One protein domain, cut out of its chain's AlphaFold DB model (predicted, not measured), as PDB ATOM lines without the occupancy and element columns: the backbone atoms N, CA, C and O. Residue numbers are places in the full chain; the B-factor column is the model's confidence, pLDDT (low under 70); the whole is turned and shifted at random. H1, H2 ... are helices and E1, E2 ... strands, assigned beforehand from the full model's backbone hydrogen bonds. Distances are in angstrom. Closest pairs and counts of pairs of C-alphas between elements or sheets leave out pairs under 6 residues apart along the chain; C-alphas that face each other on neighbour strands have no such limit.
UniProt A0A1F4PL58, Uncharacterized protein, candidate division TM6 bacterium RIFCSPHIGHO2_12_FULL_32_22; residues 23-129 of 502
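AT A GLANCE: This is residues 23 to 129 of the 502 residues of an uncharacterized protein of candidate division TM6 bacterium RIFCSPHIGHO2_12_FULL_32_22 (UniProt A0A1F4PL58). A strongly twisted sheet of four strands makes one end of this domain, and the long helix H3 runs away from it like an arm; residues 100 to 121 then fold back to the sheet without a named element. The small helices H1 and H2 are near each other and graze the sheet. The printed part has 107 residues, with E1, H1, H2, E2, E3, H3 and E4 along the chain; the sheet, in the order E1, E4, E2, E3, is mixed. The class is mixed, helices and strands, with under half of the residues in named elements. The whole is only just compact, close to loose, with a radius of gyration of the C-alphas of 15.4 A, and elongated, spanning 52 by 29 by 22 A.

HOW THE PARTS SIT: Inner strands E4, residues 122 to 128, and E2, residues 66 to 72, are antiparallel, with N 71 and O 123 at 2.8 A. E2 forms a hairpin with edge strand E3, residues 79 to 82; N 70 and O 81 are 2.8 A apart. Edge strand E1, residues 23 to 25, is parallel to E4, with N 24 and O 126 at 2.8 A. H3, residues 83 to 99, only grazes the sheet, with residues 83 to 87; its closest C-alphas to E2 are Ala 83 and Ala 70, 4.7 A. E3, H3 and E4 form a split strand-helix-strand unit, two strands running the same way with E2 between them, and its crossover is right-handed. H2, residues 54 to 60, also only grazes the sheet; the closest C-alphas of H2 and E2 are Leu 60 and Ile 67, 5.8 A. H1, residues 49 to 52, grazes it too, and is close to but not clearly touching H2, with the C-alphas of Ile 51 and Phe 57 7.9 A apart. In H3 every O i to N i+4 pair is within hydrogen-bond range; in H2 1 of 3 is, beside 3 of 4 O i to N i+3 pairs, and H1 is too short for an O i to N i+4 pair.

IN THESE COORDINATES: E2 is 19.7 A long, E4 19.9 A and H3 24.6 A. E1 begins at C-alpha 23, (261.572, 130.940, 327.655). H3 ends at C-alpha 99, (226.981, 118.050, 328.603), and E4 at C-alpha 128, (265.172, 125.448, 327.131).

THE WHOLE: The C-alphas farthest apart, of Arg 28 and Glu 101, are 52.1 A apart. The printed part has no cut. The links E1 to H1 and H3 to E4 are long. The mean pLDDT of the printed part is 73.7, and residues 26 to 30, 43 to 65, 103 to 105 and 129 are under 70.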
ATOM      1  N   ARG A  23     260.495 131.905 327.895       71.69
ATOM      2  CA  ARG A  23     261.572 130.940 327.655       71.69
ATOM      3  C   ARG A  23     262.654 131.101 328.713       71.69
ATOM      4  O   ARG A  23     263.253 132.169 328.823       71.69
ATOM      5  N   ILE A  24     262.930 130.036 329.457       73.75
ATOM      6  CA  ILE A  24     263.908 130.030 330.543       73.75
ATOM      7  C   ILE A  24     264.966 128.971 330.255       73.75
ATOM      8  O   ILE A  24     264.652 127.801 330.054       73.75
ATOM      9  N   THR A  25     266.229 129.384 330.238       70.06
ATOM     10  CA  THR A  25     267.360 128.472 330.058       70.06
ATOM     11  C   THR A  25     267.638 127.732 331.362       70.06
ATOM     12  O   THR A  25     267.945 128.362 332.376       70.06
ATOM     13  N   VAL A  26     267.561 126.404 331.331       66.19
ATOM     14  CA  VAL A  26     267.926 125.541 332.459       66.19
ATOM     15  C   VAL A  26     269.452 125.444 332.527       66.19
ATOM     16  O   VAL A  26     270.124 125.306 331.504       66.19
ATOM     17  N   GLY A  27     270.018 125.597 333.722       56.59
ATOM     18  CA  GLY A  27     271.462 125.489 333.915       56.59
ATOM     19  C   GLY A  27     271.955 124.041 333.936       56.59
ATOM     20  O   GLY A  27     271.180 123.088 333.843       56.59
ATOM     21  N   ARG A  28     273.251 123.897 334.246       52.62
ATOM     22  CA  ARG A  28     273.768 122.703 334.942       52.62
ATOM     23  C   ARG A  28     273.017 122.592 336.289       52.62
ATOM     24  O   ARG A  28     272.097 123.342 336.503       52.62
ATOM     25  N   GLU A  29     273.295 121.733 337.244       58.69
ATOM     26  CA  GLU A  29     272.436 121.521 338.439       58.69
ATOM     27  C   GLU A  29     270.952 121.117 338.203       58.69
ATOM     28  O   GLU A  29     270.372 120.550 339.118       58.69
ATOM     29  N   LEU A  30     270.324 121.376 337.040       61.28
ATOM     30  CA  LEU A  30     268.926 121.041 336.683       61.28
ATOM     31  C   LEU A  30     267.867 121.514 337.695       61.28
ATOM     32  O   LEU A  30     266.737 121.032 337.708       61.28
ATOM     33  N   LYS A  31     268.210 122.512 338.511       72.12
ATOM     34  CA  LYS A  31     267.325 123.121 339.502       72.12
ATOM     35  C   LYS A  31     266.936 124.520 339.066       72.12
ATOM     36  O   LYS A  31     267.788 125.380 338.850       72.12
ATOM     37  N   ILE A  32     265.636 124.763 338.950       76.12
ATOM     38  CA  ILE A  32     265.090 126.016 338.431       76.12
ATOM     39  C   ILE A  32     264.013 126.573 339.353       76.12
ATOM     40  O   ILE A  32     263.104 125.876 339.797       76.12
ATOM     41  N   LYS A  33     264.090 127.874 339.632       81.44
ATOM     42  CA  LYS A  33     263.009 128.596 340.300       81.44
ATOM     43  C   LYS A  33     262.226 129.392 339.267       81.44
ATOM     44  O   LYS A  33     262.696 130.427 338.800       81.44
ATOM     45  N   LEU A  34     261.038 128.904 338.921       79.31
ATOM     46  CA  LEU A  34     260.163 129.582 337.969       79.31
ATOM     47  C   LEU A  34     259.630 130.912 338.536       79.31
ATOM     48  O   LEU A  34     259.419 131.028 339.750       79.31
ATOM     49  N   PRO A  35     259.374 131.920 337.683       75.44
ATOM     50  CA  PRO A  35     258.771 133.180 338.099       75.44
ATOM     51  C   PRO A  35     257.474 132.983 338.900       75.44
ATOM     52  O   PRO A  35     256.508 132.367 338.448       75.44
ATOM     53  N   GLY A  36     257.448 133.518 340.121       73.69
ATOM     54  CA  GLY A  36     256.300 133.411 341.027       73.69
ATOM     55  C   GLY A  36     256.133 132.055 341.727       73.69
ATOM     56  O   GLY A  36     255.202 131.928 342.513       73.69
ATOM     57  N   SER A  37     257.019 131.079 341.487       78.38
ATOM     58  CA  SER A  37     257.026 129.791 342.196       78.38
ATOM     59  C   SER A  37     257.472 129.943 343.652       78.38
ATOM     60  O   SER A  37     258.439 130.663 343.950       78.38
ATOM     61  N   TYR A  38     256.808 129.224 344.557       78.69
ATOM     62  CA  TYR A  38     257.196 129.134 345.962       78.69
ATOM     63  C   TYR A  38     258.369 128.163 346.164       78.69
ATOM     64  O   TYR A  38     259.257 128.441 346.979       78.69
ATOM     65  N   ARG A  39     258.440 127.090 345.366       78.62
ATOM     66  CA  ARG A  39     259.495 126.066 345.416       78.62
ATOM     67  C   ARG A  39     260.488 126.136 344.253       78.62
ATOM     68  O   ARG A  39     260.279 126.831 343.256       78.62
ATOM     69  N   ILE A  40     261.614 125.453 344.428       81.06
ATOM     70  CA  ILE A  40     262.590 125.188 343.366       81.06
ATOM     71  C   ILE A  40     262.201 123.849 342.752       81.06
ATOM     72  O   ILE A  40     262.011 122.888 343.492       81.06
ATOM     73  N   LEU A  41     262.079 123.811 341.433       75.19
ATOM     74  CA  LEU A  41     261.831 122.589 340.684       75.19
ATOM     75  C   LEU A  41     263.151 121.906 340.372       75.19
ATOM     76  O   LEU A  41     264.065 122.548 339.851       75.19
ATOM     77  N   ASP A  42     263.223 120.614 340.666       73.50
ATOM     78  CA  ASP A  42     264.280 119.739 340.178       73.50
ATOM     79  C   ASP A  42     263.774 119.048 338.909       73.50
ATOM     80  O   ASP A  42     262.912 118.170 338.970       73.50
ATOM     81  N   VAL A  43     264.262 119.521 337.762       65.94
ATOM     82  CA  VAL A  43     263.898 119.001 336.436       65.94
ATOM     83  C   VAL A  43     264.884 117.928 335.964       65.94
ATOM     84  O   VAL A  43     264.936 117.618 334.778       65.94
ATOM     85  N   GLY A  44     265.711 117.393 336.868       56.91
ATOM     86  CA  GLY A  44     266.574 116.255 336.585       56.91
ATOM     87  C   GLY A  44     265.818 114.920 336.541       56.91
ATOM     88  O   GLY A  44     264.721 114.811 337.086       56.91
ATOM     89  N   PRO A  45     266.422 113.873 335.948       48.72
ATOM     90  CA  PRO A  45     265.808 112.543 335.826       48.72
ATOM     91  C   PRO A  45     265.533 111.860 337.179       48.72
ATOM     92  O   PRO A  45     264.668 110.993 337.269       48.72
ATOM     93  N   GLU A  46     266.239 112.268 338.237       51.81
ATOM     94  CA  GLU A  46     266.026 111.818 339.621       51.81
ATOM     95  C   GLU A  46     265.215 112.832 340.463       51.81
ATOM     96  O   GLU A  46     265.049 112.642 341.666       51.81
ATOM     97  N   GLY A  47     264.740 113.922 339.844       61.88
ATOM     98  CA  GLY A  47     264.072 115.060 340.483       61.88
ATOM     99  C   GLY A  47     262.585 114.830 340.771       61.88
ATOM    100  O   GLY A  47     262.195 113.809 341.336       61.88
ATOM    101  N   GLU A  48     261.717 115.787 340.419       64.81
ATOM    102  CA  GLU A  48     260.260 115.634 340.600       64.81
ATOM    103  C   GLU A  48     259.683 114.606 339.599       64.81
ATOM    104  O   GLU A  48     259.148 114.957 338.544       64.81
ATOM    105  N   GLN A  49     259.805 113.318 339.941       55.38
ATOM    106  CA  GLN A  49     259.459 112.177 339.081       55.38
ATOM    107  C   GLN A  49     257.995 112.164 338.624       55.38
ATOM    108  O   GLN A  49     257.702 111.677 337.539       55.38
ATOM    109  N   ASP A  50     257.072 112.753 339.382       58.03
ATOM    110  CA  ASP A  50     255.651 112.793 339.003       58.03
ATOM    111  C   ASP A  50     255.388 113.624 337.731       58.03
ATOM    112  O   ASP A  50     254.333 113.495 337.110       58.03
ATOM    113  N   ILE A  51     256.348 114.466 337.329       58.12
ATOM    114  CA  ILE A  51     256.251 115.363 336.167       58.12
ATOM    115  C   ILE A  51     257.384 115.091 335.170       58.12
ATOM    116  O   ILE A  51     257.167 115.114 333.959       58.12
ATOM    117  N   PHE A  52     258.588 114.818 335.678       55.44
ATOM    118  CA  PHE A  52     259.828 114.723 334.905       55.44
ATOM    119  C   PHE A  52     260.549 113.381 335.101       55.44
ATOM    120  O   PHE A  52     261.775 113.337 335.020       55.44
ATOM    121  N   ASN A  53     259.823 112.281 335.363       54.12
ATOM    122  CA  ASN A  53     260.425 110.939 335.364       54.12
ATOM    123  C   ASN A  53     261.280 110.753 334.100       54.12
ATOM    124  O   ASN A  53     260.860 111.178 333.025       54.12
ATOM    125  N   ALA A  54     262.444 110.113 334.220       44.28
ATOM    126  CA  ALA A  54     263.391 109.897 333.131       44.28
ATOM    127  C   ALA A  54     262.710 109.408 331.838       44.28
ATOM    128  O   ALA A  54     262.923 109.997 330.783       44.28
ATOM    129  N   ASP A  55     261.805 108.427 331.929       43.94
ATOM    130  CA  ASP A  55     261.072 107.892 330.769       43.94
ATOM    131  C   ASP A  55     260.133 108.922 330.104       43.94
ATOM    132  O   ASP A  55     259.857 108.840 328.908       43.94
ATOM    133  N   TYR A  56     259.635 109.907 330.853       49.47
ATOM    134  CA  TYR A  56     258.752 110.971 330.358       49.47
ATOM    135  C   TYR A  56     259.517 112.227 329.931       49.47
ATOM    136  O   TYR A  56     259.139 112.866 328.953       49.47
ATOM    137  N   PHE A  57     260.612 112.566 330.610       51.50
ATOM    138  CA  PHE A  57     261.393 113.778 330.368       51.50
ATOM    139  C   PHE A  57     261.937 113.848 328.938       51.50
ATOM    140  O   PHE A  57     261.822 114.879 328.279       51.50
ATOM    141  N   PHE A  58     262.462 112.730 328.427       50.88
ATOM    142  CA  PHE A  58     262.956 112.647 327.049       50.88
ATOM    143  C   PHE A  58     261.839 112.732 326.008       50.88
ATOM    144  O   PHE A  58     262.059 113.271 324.931       50.88
ATOM    145  N   ASN A  59     260.640 112.246 326.339       52.12
ATOM    146  CA  ASN A  59     259.471 112.333 325.464       52.12
ATOM    147  C   ASN A  59     258.862 113.745 325.429       52.12
ATOM    148  O   ASN A  59     258.153 114.082 324.483       52.12
ATOM    149  N   LEU A  60     259.121 114.562 326.454       56.34
ATOM    150  CA  LEU A  60     258.684 115.957 326.532       56.34
ATOM    151  C   LEU A  60     259.654 116.932 325.850       56.34
ATOM    152  O   LEU A  60     259.252 118.053 325.540       56.34
ATOM    153  N   LEU A  61     260.914 116.530 325.645       61.19
ATOM    154  CA  LEU A  61     261.933 117.351 325.000       61.19
ATOM    155  C   LEU A  61     261.764 117.300 323.478       61.19
ATOM    156  O   LEU A  61     261.982 116.263 322.854       61.19
ATOM    157  N   ASP A  62     261.388 118.427 322.880       59.69
ATOM    158  CA  ASP A  62     261.198 118.505 321.432       59.69
ATOM    159  C   ASP A  62     262.525 118.638 320.651       59.69
ATOM    160  O   ASP A  62     263.619 118.750 321.213       59.69
ATOM    161  N   GLU A  63     262.427 118.665 319.320       59.50
ATOM    162  CA  GLU A  63     263.570 118.860 318.414       59.50
ATOM    163  C   GLU A  63     264.322 120.188 318.637       59.50
ATOM    164  O   GLU A  63     265.499 120.303 318.291       59.50
ATOM    165  N   ASN A  64     263.677 121.178 319.261       62.09
ATOM    166  CA  ASN A  64     264.259 122.474 319.617       62.09
ATOM    167  C   ASN A  64     264.843 122.492 321.038       62.09
ATOM    168  O   ASN A  64     265.367 123.523 321.481       62.09
ATOM    169  N   ARG A  65     264.793 121.350 321.736       65.44
ATOM    170  CA  ARG A  65     265.210 121.158 323.128       65.44
ATOM    171  C   ARG A  65     264.424 122.022 324.105       65.44
ATOM    172  O   ARG A  65     264.977 122.567 325.068       65.44
ATOM    173  N   GLU A  66     263.134 122.145 323.837       73.19
ATOM    174  CA  GLU A  66     262.182 122.891 324.638       73.19
ATOM    175  C   GLU A  66     261.176 121.945 325.313       73.19
ATOM    176  O   GLU A  66     260.717 120.974 324.718       73.19
ATOM    177  N   ILE A  67     260.831 122.240 326.569       73.69
ATOM    178  CA  ILE A  67     259.762 121.567 327.324       73.69
ATOM    179  C   ILE A  67     258.736 122.618 327.743       73.69
ATOM    180  O   ILE A  67     259.097 123.642 328.332       73.69
ATOM    181  N   ARG A  68     257.450 122.374 327.473       79.12
ATOM    182  CA  ARG A  68     256.358 123.281 327.860       79.12
ATOM    183  C   ARG A  68     255.711 122.818 329.159       79.12
ATOM    184  O   ARG A  68     255.031 121.798 329.197       79.12
ATOM    185  N   VAL A  69     255.889 123.599 330.217       80.12
ATOM    186  CA  VAL A  69     255.398 123.281 331.562       80.12
ATOM    187  C   VAL A  69     254.324 124.282 331.962       80.12
ATOM    188  O   VAL A  69     254.527 125.492 331.853       80.12
ATOM    189  N   ALA A  70     253.195 123.795 332.466       83.75
ATOM    190  CA  ALA A  70     252.148 124.624 333.048       83.75
ATOM    191  C   ALA A  70     252.154 124.525 334.577       83.75
ATOM    192  O   ALA A  70     252.233 123.429 335.128       83.75
ATOM    193  N   ARG A  71     252.031 125.667 335.261       86.06
ATOM    194  CA  ARG A  71     251.813 125.760 336.710       86.06
ATOM    195  C   ARG A  71     250.359 126.088 337.000       86.06
ATOM    196  O   ARG A  71     249.848 127.084 336.482       86.06
ATOM    197  N   THR A  72     249.734 125.333 337.892       86.19
ATOM    198  CA  THR A  72     248.449 125.683 338.503       86.19
ATOM    199  C   THR A  72     248.667 126.237 339.907       86.19
ATOM    200  O   THR A  72     249.482 125.731 340.677       86.19
ATOM    201  N   ASN A  73     247.905 127.277 340.248       84.12
ATOM    202  CA  ASN A  73     247.944 127.981 341.530       84.12
ATOM    203  C   ASN A  73     249.330 128.579 341.876       84.12
ATOM    204  O   ASN A  73     250.297 128.490 341.121       84.12
ATOM    205  N   CYS A  74     249.404 129.274 343.010       79.88
ATOM    206  CA  CYS A  74     250.629 129.842 343.577       79.88
ATOM    207  C   CYS A  74     250.698 129.493 345.070       79.88
ATOM    208  O   CYS A  74     249.665 129.500 345.743       79.88
ATOM    209  N   GLY A  75     251.900 129.296 345.615       79.38
ATOM    210  CA  GLY A  75     252.095 129.070 347.054       79.38
ATOM    211  C   GLY A  75     252.135 127.588 347.419       79.38
ATOM    212  O   GLY A  75     252.744 126.798 346.712       79.38
ATOM    213  N   THR A  76     251.519 127.200 348.539       79.31
ATOM    214  CA  THR A  76     251.566 125.812 349.045       79.31
ATOM    215  C   THR A  76     250.812 124.809 348.177       79.31
ATOM    216  O   THR A  76     251.108 123.621 348.243       79.31
ATOM    217  N   ASP A  77     249.874 125.291 347.361       82.19
ATOM    218  CA  ASP A  77     249.003 124.463 346.521       82.19
ATOM    219  C   ASP A  77     249.456 124.456 345.050       82.19
ATOM    220  O   ASP A  77     248.689 124.077 344.166       82.19
ATOM    221  N   GLU A  78     250.676 124.930 344.771       85.62
ATOM    222  CA  GLU A  78     251.217 124.967 343.414       85.62
ATOM    223  C   GLU A  78     251.515 123.556 342.886       85.62
ATOM    224  O   GLU A  78     252.151 122.744 343.565       85.62
ATOM    225  N   GLN A  79     251.055 123.267 341.668       86.44
ATOM    226  CA  GLN A  79     251.335 122.020 340.951       86.44
ATOM    227  C   GLN A  79     251.842 122.324 339.543       86.44
ATOM    228  O   GLN A  79     251.584 123.399 338.994       86.44
ATOM    229  N   TYR A  80     252.564 121.371 338.964       84.94
ATOM    230  CA  TYR A  80     253.172 121.494 337.645       84.94
ATOM    231  C   TYR A  80     252.774 120.312 336.773       84.94
ATOM    232  O   TYR A  80     252.616 119.201 337.267       84.94
ATOM    233  N   TYR A  81     252.599 120.566 335.482       82.00
ATOM    234  CA  TYR A  81     252.154 119.577 334.505       82.00
ATOM    235  C   TYR A  81     252.808 119.843 333.151       82.00
ATOM    236  O   TYR A  81     253.200 120.979 332.862       82.00
ATOM    237  N   ASP A  82     252.830 118.833 332.281       79.88
ATOM    238  CA  ASP A  82     252.964 119.093 330.849       79.88
ATOM    239  C   ASP A  82     251.818 120.009 330.384       79.88
ATOM    240  O   ASP A  82     250.639 119.782 330.692       79.88
ATOM    241  N   ALA A  83     252.165 121.069 329.653       80.19
ATOM    242  CA  ALA A  83     251.200 122.088 329.257       80.19
ATOM    243  C   ALA A  83     250.105 121.523 328.339       80.19
ATOM    244  O   ALA A  83     248.934 121.894 328.469       80.19
ATOM    245  N   SER A  84     250.462 120.600 327.443       77.88
ATOM    246  CA  SER A  84     249.527 120.007 326.482       77.88
ATOM    247  C   SER A  84     248.548 119.059 327.177       77.88
ATOM    248  O   SER A  84     247.346 119.091 326.902       77.88
ATOM    249  N   GLN A  85     249.031 118.260 328.130       81.69
ATOM    250  CA  GLN A  85     248.204 117.360 328.932       81.69
ATOM    251  C   GLN A  85     247.223 118.122 329.824       81.69
ATOM    252  O   GLN A  85     246.030 117.803 329.831       81.69
ATOM    253  N   LEU A  86     247.681 119.162 330.529       83.50
ATOM    254  CA  LEU A  86     246.787 119.984 331.348       83.50
ATOM    255  C   LEU A  86     245.727 120.673 330.480       83.50
ATOM    256  O   LEU A  86     244.551 120.716 330.850       83.50
ATOM    257  N   GLN A  87     246.115 121.171 329.305       82.94
ATOM    258  CA  GLN A  87     245.176 121.766 328.361       82.94
ATOM    259  C   GLN A  87     244.110 120.752 327.913       82.94
ATOM    260  O   GLN A  87     242.917 121.062 327.968       82.94
ATOM    261  N   ALA A  88     244.511 119.537 327.525       79.56
ATOM    262  CA  ALA A  88     243.595 118.470 327.116       79.56
ATOM    263  C   ALA A  88     242.633 118.057 328.246       79.56
ATOM    264  O   ALA A  88     241.429 117.896 328.018       79.56
ATOM    265  N   TYR A  89     243.142 117.954 329.475       86.25
ATOM    266  CA  TYR A  89     242.335 117.675 330.662       86.25
ATOM    267  C   TYR A  89     241.281 118.763 330.903       86.25
ATOM    268  O   TYR A  89     240.094 118.462 331.040       86.25
ATOM    269  N   LEU A  90     241.680 120.039 330.896       84.12
ATOM    270  CA  LEU A  90     240.763 121.157 331.133       84.12
ATOM    271  C   LEU A  90     239.714 121.300 330.022       84.12
ATOM    272  O   LEU A  90     238.562 121.636 330.314       84.12
ATOM    273  N   MET A  91     240.077 121.018 328.766       82.50
ATOM    274  CA  MET A  91     239.109 120.957 327.666       82.50
ATOM    275  C   MET A  91     238.079 119.844 327.891       82.50
ATOM    276  O   MET A  91     236.880 120.102 327.789       82.50
ATOM    277  N   SER A  92     238.533 118.650 328.277       85.00
ATOM    278  CA  SER A  92     237.661 117.502 328.554       85.00
ATOM    279  C   SER A  92     236.718 117.771 329.732       85.00
ATOM    280  O   SER A  92     235.511 117.552 329.631       85.00
ATOM    281  N   ALA A  93     237.235 118.336 330.829       82.12
ATOM    282  CA  ALA A  93     236.439 118.696 332.004       82.12
ATOM    283  C   ALA A  93     235.369 119.751 331.679       82.12
ATOM    284  O   ALA A  93     234.244 119.695 332.182       82.12
ATOM    285  N   ARG A  94     235.696 120.710 330.807       81.12
ATOM    286  CA  ARG A  94     234.744 121.728 330.351       81.12
ATOM    287  C   ARG A  94     233.659 121.136 329.458       81.12
ATOM    288  O   ARG A  94     232.497 121.511 329.608       81.12
ATOM    289  N   GLN A  95     234.026 120.228 328.558       83.75
ATOM    290  CA  GLN A  95     233.069 119.535 327.701       83.75
ATOM    291  C   GLN A  95     232.069 118.733 328.545       83.75
ATOM    292  O   GLN A  95     230.864 118.944 328.419       83.75
ATOM    293  N   GLN A  96     232.557 117.933 329.497       84.50
ATOM    294  CA  GLN A  96     231.702 117.179 330.421       84.50
ATOM    295  C   GLN A  96     230.757 118.088 331.217       84.50
ATOM    296  O   GLN A  96     229.578 117.787 331.370       84.50
ATOM    297  N   HIS A  97     231.241 119.244 331.685       81.25
ATOM    298  CA  HIS A  97     230.396 120.216 332.379       81.25
ATOM    299  C   HIS A  97     229.300 120.809 331.477       81.25
ATOM    300  O   HIS A  97     228.213 121.129 331.957       81.25
ATOM    301  N   SER A  98     229.576 120.999 330.183       77.69
ATOM    302  CA  SER A  98     228.581 121.503 329.228       77.69
ATOM    303  C   SER A  98     227.522 120.466 328.847       77.69
ATOM    304  O   SER A  98     226.399 120.849 328.531       77.69
ATOM    305  N   GLU A  99     227.866 119.179 328.919       83.00
ATOM    306  CA  GLU A  99     226.981 118.050 328.603       83.00
ATOM    307  C   GLU A  99     226.127 117.600 329.811       83.00
ATOM    308  O   GLU A  99     225.138 116.891 329.639       83.00
ATOM    309  N   ASP A 100     226.455 118.038 331.033       77.81
ATOM    310  CA  ASP A 100     225.701 117.719 332.252       77.81
ATOM    311  C   ASP A 100     224.392 118.540 332.351       77.81
ATOM    312  O   ASP A 100     224.386 119.758 332.584       77.81
ATOM    313  N   GLU A 101     223.250 117.854 332.221       73.88
ATOM    314  CA  GLU A 101     221.899 118.435 332.264       73.88
ATOM    315  C   GLU A 101     221.594 119.234 333.545       73.88
ATOM    316  O   GLU A 101     220.770 120.151 333.512       73.88
ATOM    317  N   TYR A 102     222.277 118.961 334.658       71.81
ATOM    318  CA  TYR A 102     222.076 119.657 335.933       71.81
ATOM    319  C   TYR A 102     223.092 120.779 336.166       71.81
ATOM    320  O   TYR A 102     222.781 121.754 336.859       71.81
ATOM    321  N   ARG A 103     224.299 120.672 335.593       66.50
ATOM    322  CA  ARG A 103     225.406 121.618 335.830       66.50
ATOM    323  C   ARG A 103     225.640 122.628 334.710       66.50
ATOM    324  O   ARG A 103     226.225 123.667 334.995       66.50
ATOM    325  N   HIS A 104     225.109 122.437 333.499       66.50
ATOM    326  CA  HIS A 104     225.329 123.357 332.363       66.50
ATOM    327  C   HIS A 104     224.917 124.824 332.613       66.50
ATOM    328  O   HIS A 104     225.373 125.720 331.905       66.50
ATOM    329  N   ARG A 105     224.058 125.097 333.612       64.50
ATOM    330  CA  ARG A 105     223.655 126.464 334.010       64.50
ATOM    331  C   ARG A 105     224.559 127.097 335.072       64.50
ATOM    332  O   ARG A 105     224.381 128.272 335.387       64.50
ATOM    333  N   GLN A 106     225.477 126.332 335.658       74.50
ATOM    334  CA  GLN A 106     226.452 126.812 336.636       74.50
ATOM    335  C   GLN A 106     227.718 127.307 335.922       74.50
ATOM    336  O   GLN A 106     228.015 126.914 334.796       74.50
ATOM    337  N   GLN A 107     228.466 128.207 336.560       78.50
ATOM    338  CA  GLN A 107     229.746 128.659 336.018       78.50
ATOM    339  C   GLN A 107     230.774 127.525 336.125       78.50
ATOM    340  O   GLN A 107     231.002 127.009 337.217       78.50
ATOM    341  N   PHE A 108     231.413 127.160 335.008       80.62
ATOM    342  CA  PHE A 108     232.506 126.186 335.024       80.62
ATOM    343  C   PHE A 108     233.676 126.727 335.851       80.62
ATOM    344  O   PHE A 108     234.200 127.808 335.570       80.62
ATOM    345  N   VAL A 109     234.096 125.951 336.848       83.00
ATOM    346  CA  VAL A 109     235.279 126.228 337.664       83.00
ATOM    347  C   VAL A 109     236.319 125.166 337.339       83.00
ATOM    348  O   VAL A 109     236.119 123.991 337.649       83.00
ATOM    349  N   ALA A 110     237.419 125.582 336.712       83.38
ATOM    350  CA  ALA A 110     238.553 124.706 336.448       83.38
ATOM    351  C   ALA A 110     239.143 124.206 337.774       83.38
ATOM    352  O   ALA A 110     239.356 124.998 338.696       83.38
ATOM    353  N   ARG A 111     239.389 122.899 337.873       84.88
ATOM    354  CA  ARG A 111     239.963 122.259 339.061       84.88
ATOM    355  C   ARG A 111     241.279 121.591 338.715       84.88
ATOM    356  O   ARG A 111     241.417 121.025 337.633       84.88
ATOM    357  N   ASP A 112     242.218 121.687 339.641       86.56
ATOM    358  CA  ASP A 112     243.539 121.091 339.532       86.56
ATOM    359  C   ASP A 112     243.439 119.552 339.536       86.56
ATOM    360  O   ASP A 112     242.725 119.011 340.383       86.56
ATOM    361  N   PRO A 113     244.109 118.836 338.613       86.00
ATOM    362  CA  PRO A 113     244.021 117.377 338.518       86.00
ATOM    363  C   PRO A 113     244.421 116.629 339.795       86.00
ATOM    364  O   PRO A 113     243.783 115.638 340.142       86.00
ATOM    365  N   ASN A 114     245.465 117.093 340.485       86.00
ATOM    366  CA  ASN A 114     246.047 116.377 341.617       86.00
ATOM    367  C   ASN A 114     245.360 116.748 342.941       86.00
ATOM    368  O   ASN A 114     244.937 115.896 343.718       86.00
ATOM    369  N   THR A 115     245.188 118.044 343.188       85.19
ATOM    370  CA  THR A 115     244.639 118.565 344.453       85.19
ATOM    371  C   THR A 115     243.118 118.714 344.437       85.19
ATOM    372  O   THR A 115     242.499 118.869 345.492       85.19
ATOM    373  N   ASN A 116     242.493 118.697 343.254       87.06
ATOM    374  CA  ASN A 116     241.064 118.953 343.035       87.06
ATOM    375  C   ASN A 116     240.578 120.335 343.534       87.06
ATOM    376  O   ASN A 116     239.369 120.601 343.620       87.06
ATOM    377  N   LEU A 117     241.503 121.243 343.857       88.75
ATOM    378  CA  LEU A 117     241.212 122.618 344.255       88.75
ATOM    379  C   LEU A 117     240.906 123.488 343.021       88.75
ATOM    380  O   LEU A 117     241.400 123.198 341.929       88.75
ATOM    381  N   PRO A 118     240.092 124.555 343.146       86.31
ATOM    382  CA  PRO A 118     239.891 125.513 342.061       86.31
ATOM    383  C   PRO A 118     241.215 126.131 341.595       86.31
ATOM    384  O   PRO A 118     241.990 126.611 342.421       86.31
ATOM    385  N   ILE A 119     241.448 126.152 340.282       85.38
ATOM    386  CA  ILE A 119     242.617 126.803 339.683       85.38
ATOM    387  C   ILE A 119     242.355 128.308 339.646       85.38
ATOM    388  O   ILE A 119     241.529 128.784 338.865       85.38
ATOM    389  N   ASN A 120     243.059 129.057 340.491       82.81
ATOM    390  CA  ASN A 120     242.929 130.516 340.589       82.81
ATOM    391  C   ASN A 120     244.080 131.271 339.909       82.81
ATOM    392  O   ASN A 120     243.972 132.475 339.678       82.81
ATOM    393  N   ASP A 121     245.165 130.568 339.583       80.94
ATOM    394  CA  ASP A 121     246.307 131.074 338.827       80.94
ATOM    395  C   ASP A 121     246.781 129.987 337.855       80.94
ATOM    396  O   ASP A 121     246.804 128.810 338.215       80.94
ATOM    397  N   LEU A 122     247.106 130.362 336.621       83.31
ATOM    398  CA  LEU A 122     247.588 129.442 335.593       83.31
ATOM    399  C   LEU A 122     248.665 130.151 334.778       83.31
ATOM    400  O   LEU A 122     248.393 131.192 334.178       83.31
ATOM    401  N   ALA A 123     249.860 129.575 334.743       81.94
ATOM    402  CA  ALA A 123     250.993 130.098 333.988       81.94
ATOM    403  C   ALA A 123     251.630 128.989 333.149       81.94
ATOM    404  O   ALA A 123     251.629 127.833 333.558       81.94
ATOM    405  N   GLU A 124     252.190 129.343 331.995       82.12
ATOM    406  CA  GLU A 124     252.918 128.419 331.122       82.12
ATOM    407  C   GLU A 124     254.339 128.940 330.881       82.12
ATOM    408  O   GLU A 124     254.544 130.142 330.686       82.12
ATOM    409  N   PHE A 125     255.310 128.032 330.890       80.75
ATOM    410  CA  PHE A 125     256.730 128.311 330.721       80.75
ATOM    411  C   PHE A 125     257.329 127.392 329.660       80.75
ATOM    412  O   PHE A 125     256.962 126.220 329.571       80.75
ATOM    413  N   THR A 126     258.300 127.912 328.910       81.75
ATOM    414  CA  THR A 126     259.120 127.109 327.998       81.75
ATOM    415  C   THR A 126     260.499 126.938 328.613       81.75
ATOM    416  O   THR A 126     261.254 127.898 328.749       81.75
ATOM    417  N   LEU A 127     260.851 125.717 328.990       74.62
ATOM    418  CA  LEU A 127     262.176 125.390 329.499       74.62
ATOM    419  C   LEU A 127     263.080 125.019 328.331       74.62
ATOM    420  O   LEU A 127     262.813 124.042 327.643       74.62
ATOM    421  N   TYR A 128     264.146 125.784 328.111       72.12
ATOM    422  CA  TYR A 128     265.172 125.448 327.131       72.12
ATOM    423  C   TYR A 128     266.348 124.765 327.816       72.12
ATOM    424  O   TYR A 128     266.950 125.339 328.728       72.12
ATOM    425  N   ILE A 129     266.699 123.570 327.348       66.81
ATOM    426  CA  ILE A 129     267.809 122.790 327.896       66.81
ATOM    427  C   ILE A 129     269.010 122.923 326.954       66.81
ATOM    428  O   ILE A 129     269.006 122.318 325.882       66.81
TER     429      ILE A 129